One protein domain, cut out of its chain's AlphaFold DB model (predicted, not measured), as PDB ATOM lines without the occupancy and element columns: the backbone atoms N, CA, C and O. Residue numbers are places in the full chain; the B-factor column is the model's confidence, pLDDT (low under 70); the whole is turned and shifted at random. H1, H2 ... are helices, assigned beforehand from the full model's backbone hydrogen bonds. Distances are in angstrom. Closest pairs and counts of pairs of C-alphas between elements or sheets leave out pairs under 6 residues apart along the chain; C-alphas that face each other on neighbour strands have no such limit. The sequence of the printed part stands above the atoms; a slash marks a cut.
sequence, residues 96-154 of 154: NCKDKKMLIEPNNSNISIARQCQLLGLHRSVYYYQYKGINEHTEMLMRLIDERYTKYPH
ATOM      1  N   ASN A  96     121.611  58.407 173.296       87.50
ATOM      2  CA  ASN A  96     120.220  58.597 172.894       87.50
ATOM      3  C   ASN A  96     120.037  59.947 172.160       87.50
ATOM      4  O   ASN A  96     120.908  60.819 172.161       87.50
ATOM      5  N   CYS A  97     118.880  60.143 171.519       85.19
ATOM      6  CA  CYS A  97     118.605  61.372 170.768       85.19
ATOM      7  C   CYS A  97     118.615  62.643 171.631       85.19
ATOM      8  O   CYS A  97     118.934  63.711 171.114       85.19
ATOM      9  N   LYS A  98     118.256  62.554 172.918       87.06
ATOM     10  CA  LYS A  98     118.245  63.698 173.840       87.06
ATOM     11  C   LYS A  98     119.675  64.140 174.152       87.06
ATOM     12  O   LYS A  98     119.978  65.315 173.980       87.06
ATOM     13  N   ASP A  99     120.556  63.205 174.489       89.88
ATOM     14  CA  ASP A  99     121.954  63.484 174.829       89.88
ATOM     15  C   ASP A  99     122.707  64.047 173.622       89.88
ATOM     16  O   ASP A  99     123.396  65.059 173.720       89.88
ATOM     17  N   LYS A 100     122.484  63.472 172.433       90.69
ATOM     18  CA  LYS A 100     123.066  63.990 171.188       90.69
ATOM     19  C   LYS A 100     122.624  65.427 170.881       90.69
ATOM     20  O   LYS A 100     123.412  66.191 170.337       90.69
ATOM     21  N   LYS A 101     121.391  65.830 171.221       91.06
ATOM     22  CA  LYS A 101     120.956  67.231 171.050       91.06
ATOM     23  C   LYS A 101     121.729  68.180 171.961       91.06
ATOM     24  O   LYS A 101     121.999  69.302 171.547       91.06
ATOM     25  N   MET A 102     122.058  67.745 173.178       91.38
ATOM     26  CA  MET A 102     122.761  68.569 174.169       91.38
ATOM     27  C   MET A 102     124.223  68.830 173.784       91.38
ATOM     28  O   MET A 102     124.793  69.814 174.237       91.38
ATOM     29  N   LEU A 103     124.802  67.994 172.914       92.56
ATOM     30  CA  LEU A 103     126.147  68.176 172.359       92.56
ATOM     31  C   LEU A 103     126.214  69.172 171.188       92.56
ATOM     32  O   LEU A 103     127.307  69.473 170.717       92.56
ATOM     33  N   ILE A 104     125.077  69.651 170.670       93.62
ATOM     34  CA  ILE A 104     125.071  70.640 169.585       93.62
ATOM     35  C   ILE A 104     125.472  72.005 170.145       93.62
ATOM     36  O   ILE A 104     124.837  72.515 171.065       93.62
ATOM     37  N   GLU A 105     126.472  72.626 169.525       95.75
ATOM     38  CA  GLU A 105     127.009  73.947 169.839       95.75
ATOM     39  C   GLU A 105     126.499  74.983 168.819       95.75
ATOM     40  O   GLU A 105     127.062  75.115 167.725       95.75
ATOM     41  N   PRO A 106     125.444  75.763 169.126       91.81
ATOM     42  CA  PRO A 106     124.804  76.638 168.137       91.81
ATOM     43  C   PRO A 106     125.696  77.803 167.691       91.81
ATOM     44  O   PRO A 106     125.531  78.311 166.585       91.81
ATOM     45  N   ASN A 107     126.647  78.197 168.542       92.75
ATOM     46  CA  ASN A 107     127.543  79.337 168.342       92.75
ATOM     47  C   ASN A 107     128.944  78.925 167.849       92.75
ATOM     48  O   ASN A 107     129.890  79.702 167.961       92.75
ATOM     49  N   ASN A 108     129.106  77.704 167.327       93.12
ATOM     50  CA  ASN A 108     130.387  77.243 166.793       93.12
ATOM     51  C   ASN A 108     130.663  77.878 165.414       93.12
ATOM     52  O   ASN A 108     129.911  77.671 164.460       93.12
ATOM     53  N   SER A 109     131.752  78.645 165.302       92.44
ATOM     54  CA  SER A 109     132.145  79.349 164.070       92.44
ATOM     55  C   SER A 109     132.772  78.445 163.005       92.44
ATOM     56  O   SER A 109     132.774  78.801 161.828       92.44
ATOM     57  N   ASN A 110     133.284  77.277 163.393       94.81
ATOM     58  CA  ASN A 110     134.008  76.368 162.503       94.81
ATOM     59  C   ASN A 110     133.096  75.300 161.885       94.81
ATOM     60  O   ASN A 110     133.350  74.834 160.775       94.81
ATOM     61  N   ILE A 111     132.042  74.883 162.595       95.12
ATOM     62  CA  ILE A 111     131.170  73.780 162.177       95.12
ATOM     63  C   ILE A 111     129.707  74.202 162.284       95.12
ATOM     64  O   ILE A 111     129.187  74.437 163.372       95.12
ATOM     65  N   SER A 112     129.004  74.217 161.150       95.44
ATOM     66  CA  SER A 112     127.576  74.543 161.112       95.44
ATOM     67  C   SER A 112     126.723  73.524 161.879       95.44
ATOM     68  O   SER A 112     127.035  72.332 161.903       95.44
ATOM     69  N   ILE A 113     125.581  73.962 162.422       94.88
ATOM     70  CA  ILE A 113     124.624  73.089 163.133       94.88
ATOM     71  C   ILE A 113     124.252  71.858 162.291       94.88
ATOM     72  O   ILE A 113     124.204  70.744 162.802       94.88
ATOM     73  N   ALA A 114     124.035  72.031 160.983       94.06
ATOM     74  CA  ALA A 114     123.710  70.922 160.086       94.06
ATOM     75  C   ALA A 114     124.823  69.861 160.049       94.06
ATOM     76  O   ALA A 114     124.541  68.663 160.108       94.06
ATOM     77  N   ARG A 115     126.087  70.298 160.001       95.00
ATOM     78  CA  ARG A 115     127.238  69.396 160.019       95.00
ATOM     79  C   ARG A 115     127.409  68.730 161.382       95.00
ATOM     80  O   ARG A 115     127.682  67.536 161.419       95.00
ATOM     81  N   GLN A 116     127.190  69.449 162.481       95.06
ATOM     82  CA  GLN A 116     127.213  68.870 163.828       95.06
ATOM     83  C   GLN A 116     126.144  67.778 163.993       95.06
ATOM     84  O   GLN A 116     126.457  66.678 164.446       95.06
ATOM     85  N   CYS A 117     124.909  68.026 163.535       93.62
ATOM     86  CA  CYS A 117     123.856  67.009 163.522       93.62
ATOM     87  C   CYS A 117     124.283  65.768 162.725       93.62
ATOM     88  O   CYS A 117     124.144  64.650 163.214       93.62
ATOM     89  N   GLN A 118     124.870  65.956 161.539       91.75
ATOM     90  CA  GLN A 118     125.368  64.848 160.722       91.75
ATOM     91  C   GLN A 118     126.467  64.043 161.437       91.75
ATOM     92  O   GLN A 118     126.437  62.817 161.399       91.75
ATOM     93  N   LEU A 119     127.414  64.713 162.105       91.50
ATOM     94  CA  LEU A 119     128.510  64.062 162.836       91.50
ATOM     95  C   LEU A 119     128.015  63.232 164.025       91.50
ATOM     96  O   LEU A 119     128.571  62.170 164.293       91.50
ATOM     97  N   LEU A 120     126.951  63.678 164.697       91.31
ATOM     98  CA  LEU A 120     126.316  62.956 165.804       91.31
ATOM     99  C   LEU A 120     125.314  61.880 165.336       91.31
ATOM    100  O   LEU A 120     124.738  61.158 166.157       91.31
ATOM    101  N   GLY A 121     125.072  61.763 164.026       89.06
ATOM    102  CA  GLY A 121     124.056  60.866 163.474       89.06
ATOM    103  C   GLY A 121     122.630  61.272 163.865       89.06
ATOM    104  O   GLY A 121     121.792  60.412 164.126       89.06
ATOM    105  N   LEU A 122     122.363  62.577 163.963       90.12
ATOM    106  CA  LEU A 122     121.042  63.157 164.188       90.12
ATOM    107  C   LEU A 122     120.495  63.773 162.899       90.12
ATOM    108  O   LEU A 122     121.185  64.521 162.206       90.12
ATOM    109  N   HIS A 123     119.211  63.550 162.616       90.25
ATOM    110  CA  HIS A 123     118.530  64.328 161.586       90.25
ATOM    111  C   HIS A 123     118.304  65.766 162.076       90.25
ATOM    112  O   HIS A 123     117.860  65.984 163.202       90.25
ATOM    113  N   ARG A 124     118.566  66.767 161.227       92.00
ATOM    114  CA  ARG A 124     118.510  68.187 161.619       92.00
ATOM    115  C   ARG A 124     117.144  68.607 162.180       92.00
ATOM    116  O   ARG A 124     117.096  69.411 163.106       92.00
ATOM    117  N   SER A 125     116.041  68.051 161.665       89.50
ATOM    118  CA  SER A 125     114.696  68.360 162.182       89.50
ATOM    119  C   SER A 125     114.526  67.959 163.645       89.50
ATOM    120  O   SER A 125     113.816  68.639 164.378       89.50
ATOM    121  N   VAL A 126     115.215  66.902 164.089       88.38
ATOM    122  CA  VAL A 126     115.153  66.425 165.470       88.38
ATOM    123  C   VAL A 126     115.668  67.509 166.404       88.38
ATOM    124  O   VAL A 126     115.017  67.762 167.409       88.38
ATOM    125  N   TYR A 127     116.766  68.194 166.070       89.88
ATOM    126  CA  TYR A 127     117.314  69.280 166.890       89.88
ATOM    127  C   TYR A 127     116.310  70.427 167.105       89.88
ATOM    128  O   TYR A 127     116.068  70.807 168.247       89.88
ATOM    129  N   TYR A 128     115.672  70.918 166.038       87.75
ATOM    130  CA  TYR A 128     114.699  72.017 166.128       87.75
ATOM    131  C   TYR A 128     113.322  71.594 166.643       87.75
ATOM    132  O   TYR A 128     112.525  72.446 167.032       87.75
ATOM    133  N   TYR A 129     113.016  70.296 166.636       85.31
ATOM    134  CA  TYR A 129     111.748  69.801 167.142       85.31
ATOM    135  C   TYR A 129     111.648  70.039 168.653       85.31
ATOM    136  O   TYR A 129     112.352  69.407 169.453       85.31
ATOM    137  N   GLN A 130     110.732  70.929 169.022       71.94
ATOM    138  CA  GLN A 130     110.257  71.129 170.382       71.94
ATOM    139  C   GLN A 130     108.900  70.446 170.515       71.94
ATOM    140  O   GLN A 130     107.984  70.716 169.738       71.94
ATOM    141  N   TYR A 131     108.779  69.552 171.496       71.88
ATOM    142  CA  TYR A 131     107.497  68.952 171.830       71.88
ATOM    143  C   TYR A 131     106.552  70.062 172.296       71.88
ATOM    144  O   TYR A 131     106.731  70.631 173.373       71.88
ATOM    145  N   LYS A 132     105.559  70.393 171.471       66.56
ATOM    146  CA  LYS A 132     104.393  71.140 171.934       66.56
ATOM    147  C   LYS A 132     103.551  70.143 172.715       66.56
ATOM    148  O   LYS A 132     103.059  69.186 172.125       66.56
ATOM    149  N   GLY A 133     103.457  70.337 174.029       66.38
ATOM    150  CA  GLY A 133     102.586  69.533 174.883       66.38
ATOM    151  C   GLY A 133     101.173  69.417 174.316       66.38
ATOM    152  O   GLY A 133     100.724  70.279 173.556       66.38
ATOM    153  N   ILE A 134     100.477  68.345 174.693       71.56
ATOM    154  CA  ILE A 134      99.037  68.224 174.470       71.56
ATOM    155  C   ILE A 134      98.402  69.412 175.203       71.56
ATOM    156  O   ILE A 134      98.576  69.556 176.409       71.56
ATOM    157  N   ASN A 135      97.760  70.319 174.467       80.00
ATOM    158  CA  ASN A 135      97.038  71.425 175.091       80.00
ATOM    159  C   ASN A 135      95.739  70.901 175.729       80.00
ATOM    160  O   ASN A 135      95.237  69.850 175.327       80.00
ATOM    161  N   GLU A 136      95.176  71.643 176.686       79.62
ATOM    162  CA  GLU A 136      93.961  71.228 177.415       79.62
ATOM    163  C   GLU A 136      92.814  70.837 176.475       79.62
ATOM    164  O   GLU A 136      92.108  69.864 176.713       79.62
ATOM    165  N   HIS A 137      92.668  71.543 175.351       83.69
ATOM    166  CA  HIS A 137      91.655  71.235 174.345       83.69
ATOM    167  C   HIS A 137      91.889  69.878 173.659       83.69
ATOM    168  O   HIS A 137      90.948  69.125 173.425       83.69
ATOM    169  N   THR A 138      93.135  69.541 173.325       85.50
ATOM    170  CA  THR A 138      93.485  68.247 172.723       85.50
ATOM    171  C   THR A 138      93.307  67.128 173.739       85.50
ATOM    172  O   THR A 138      92.790  66.072 173.393       85.50
ATOM    173  N   GLU A 139      93.666  67.367 174.999       85.56
ATOM    174  CA  GLU A 139      93.449  66.404 176.076       85.56
ATOM    175  C   GLU A 139      91.952  66.156 176.306       85.56
ATOM    176  O   GLU A 139      91.516  65.011 176.403       85.56
ATOM    177  N   MET A 140      91.143  67.217 176.303       88.06
ATOM    178  CA  MET A 140      89.686  67.127 176.392       88.06
ATOM    179  C   MET A 140      89.095  66.341 175.215       88.06
ATOM    180  O   MET A 140      88.251  65.474 175.428       88.06
ATOM    181  N   LEU A 141      89.562  66.585 173.987       88.88
ATOM    182  CA  LEU A 141      89.143  65.810 172.816       88.88
ATOM    183  C   LEU A 141      89.523  64.328 172.935       88.88
ATOM    184  O   LEU A 141      88.690  63.476 172.642       88.88
ATOM    185  N   MET A 142      90.740  64.015 173.387       89.75
ATOM    186  CA  MET A 142      91.172  62.630 173.616       89.75
ATOM    187  C   MET A 142      90.277  61.933 174.649       89.75
ATOM    188  O   MET A 142      89.796  60.834 174.390       89.75
ATOM    189  N   ARG A 143      89.960  62.607 175.766       90.44
ATOM    190  CA  ARG A 143      89.040  62.083 176.792       90.44
ATOM    191  C   ARG A 143      87.633  61.834 176.244       90.44
ATOM    192  O   ARG A 143      87.044  60.804 176.551       90.44
ATOM    193  N   LEU A 144      87.103  62.740 175.418       91.75
ATOM    194  CA  LEU A 144      85.778  62.585 174.801       91.75
ATOM    195  C   LEU A 144      85.723  61.417 173.808       91.75
ATOM    196  O   LEU A 144      84.700  60.737 173.709       91.75
ATOM    197  N   ILE A 145      86.811  61.183 173.069       91.44
ATOM    198  CA  ILE A 145      86.930  60.036 172.164       91.44
ATOM    199  C   ILE A 145      86.910  58.735 172.977       91.44
ATOM    200  O   ILE A 145      86.074  57.876 172.698       91.44
ATOM    201  N   ASP A 146      87.745  58.623 174.011       90.50
ATOM    202  CA  ASP A 146      87.790  57.444 174.889       90.50
ATOM    203  C   ASP A 146      86.448  57.188 175.587       90.50
ATOM    204  O   ASP A 146      85.972  56.052 175.638       90.50
ATOM    205  N   GLU A 147      85.787  58.240 176.077       91.00
ATOM    206  CA  GLU A 147      84.474  58.134 176.716       91.00
ATOM    207  C   GLU A 147      83.419  57.590 175.743       91.00
ATOM    208  O   GLU A 147      82.610  56.735 176.110       91.00
ATOM    209  N   ARG A 148      83.439  58.039 174.480       87.50
ATOM    210  CA  ARG A 148      82.518  57.547 173.450       87.50
ATOM    211  C   ARG A 148      82.785  56.084 173.097       87.50
ATOM    212  O   ARG A 148      81.825  55.324 172.999       87.50
ATOM    213  N   TYR A 149      84.051  55.700 172.938       84.81
ATOM    214  CA  TYR A 149      84.437  54.310 172.671       84.81
ATOM    215  C   TYR A 149      84.084  53.376 173.833       84.81
ATOM    216  O   TYR A 149      83.641  52.255 173.607       84.81
ATOM    217  N   THR A 150      84.207  53.849 175.075       85.69
ATOM    218  CA  THR A 150      83.860  53.066 176.271       85.69
ATOM    219  C   THR A 150      82.345  52.922 176.447       85.69
ATOM    220  O   THR A 150      81.870  51.874 176.876       85.69
ATOM    221  N   LYS A 151      81.563  53.961 176.111       86.38
ATOM    222  CA  LYS A 151      80.090  53.939 176.214       86.38
ATOM    223  C   LYS A 151      79.408  53.105 175.130       86.38
ATOM    224  O   LYS A 151      78.312  52.609 175.374       86.38
ATOM    225  N   TYR A 152      80.029  52.958 173.962       81.75
ATOM    226  CA  TYR A 152      79.495  52.159 172.858       81.75
ATOM    227  C   TYR A 152      80.574  51.219 172.313       81.75
ATOM    228  O   TYR A 152      81.111  51.473 171.231       81.75
ATOM    229  N   PRO A 153      80.910  50.146 173.052       73.75
ATOM    230  CA  PRO A 153      81.769  49.109 172.512       73.75
ATOM    231  C   PRO A 153      81.031  48.411 171.363       73.75
ATOM    232  O   PRO A 153      79.841  48.110 171.483       73.75
ATOM    233  N   HIS A 154      81.727  48.206 170.245       70.44
ATOM    234  CA  HIS A 154      81.255  47.339 169.165       70.44
ATOM    235  C   HIS A 154      81.189  45.880 169.615       70.44
ATOM    236  O   HIS A 154      82.098  45.460 170.369       70.44
TER     237      HIS A 154
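Overview. This is residues 96 to 154 of the 154 residues of an uncharacterized protein of Francisella halioticida (UniProt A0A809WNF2). One longer helix, H4, sticks out with residues 135 to 141 and 143 to 154 as an arm from a small, loose head of three short helices, H1, H2 and H3. A short link from H3 joins head and arm, and the arm makes much of the length. The printed part has 59 residues with four named helices, in the order H1, H2, H3, H4, and no named strand; its class is all helix. The whole is extended, with a radius of gyration of the C-alphas of 19.6 A and spans of 60 by 22 by 15 A.

Arrangement. H4, residues 136 to 151, touches no helix and is apart from H1, residues 97 to 102, from H2, residues 113 to 119, and from H3, residues 124 to 128. In the head, H2 and H3 touch, with 5 pairs of C-alphas within 8 A; the closest are those of Cys 117 and Arg 124, 5.8 A apart. H1 and H3 are close but not clearly touching; their closest C-alphas, of Lys 101 and Tyr 127, are 5.9 A apart. H1 and H2 are near each other, with 5 pairs of C-alphas within 10 A and the closest 8.1 A apart. Every O i to N i+4 pair is within hydrogen-bond range in H1, H2 and H4; in H3 it is 0 of 1, beside 2 of 2 O i to N i+3 pairs.

Along the chain. H4 is 22.2 A long, from C-alpha 136 at (93.961, 71.228, 177.415) to C-alpha 151 at (80.090, 53.939, 176.214). H3 measures 7.0 A, H2 9.8 A and H1 9.0 A, the last beginning at C-alpha 97 at (118.605, 61.372, 170.768).

Size, cuts and confidence. The two C-alphas farthest apart, of Asn 110 and His 154, the chain's last residue, are 60.6 A apart. The printed part has no cut. The link H2 to H3 is tight; those from H1 to H2 and H3 to H4 are short. The mean pLDDT of the printed part is 87.5, and residues 132 to 133 are under 70.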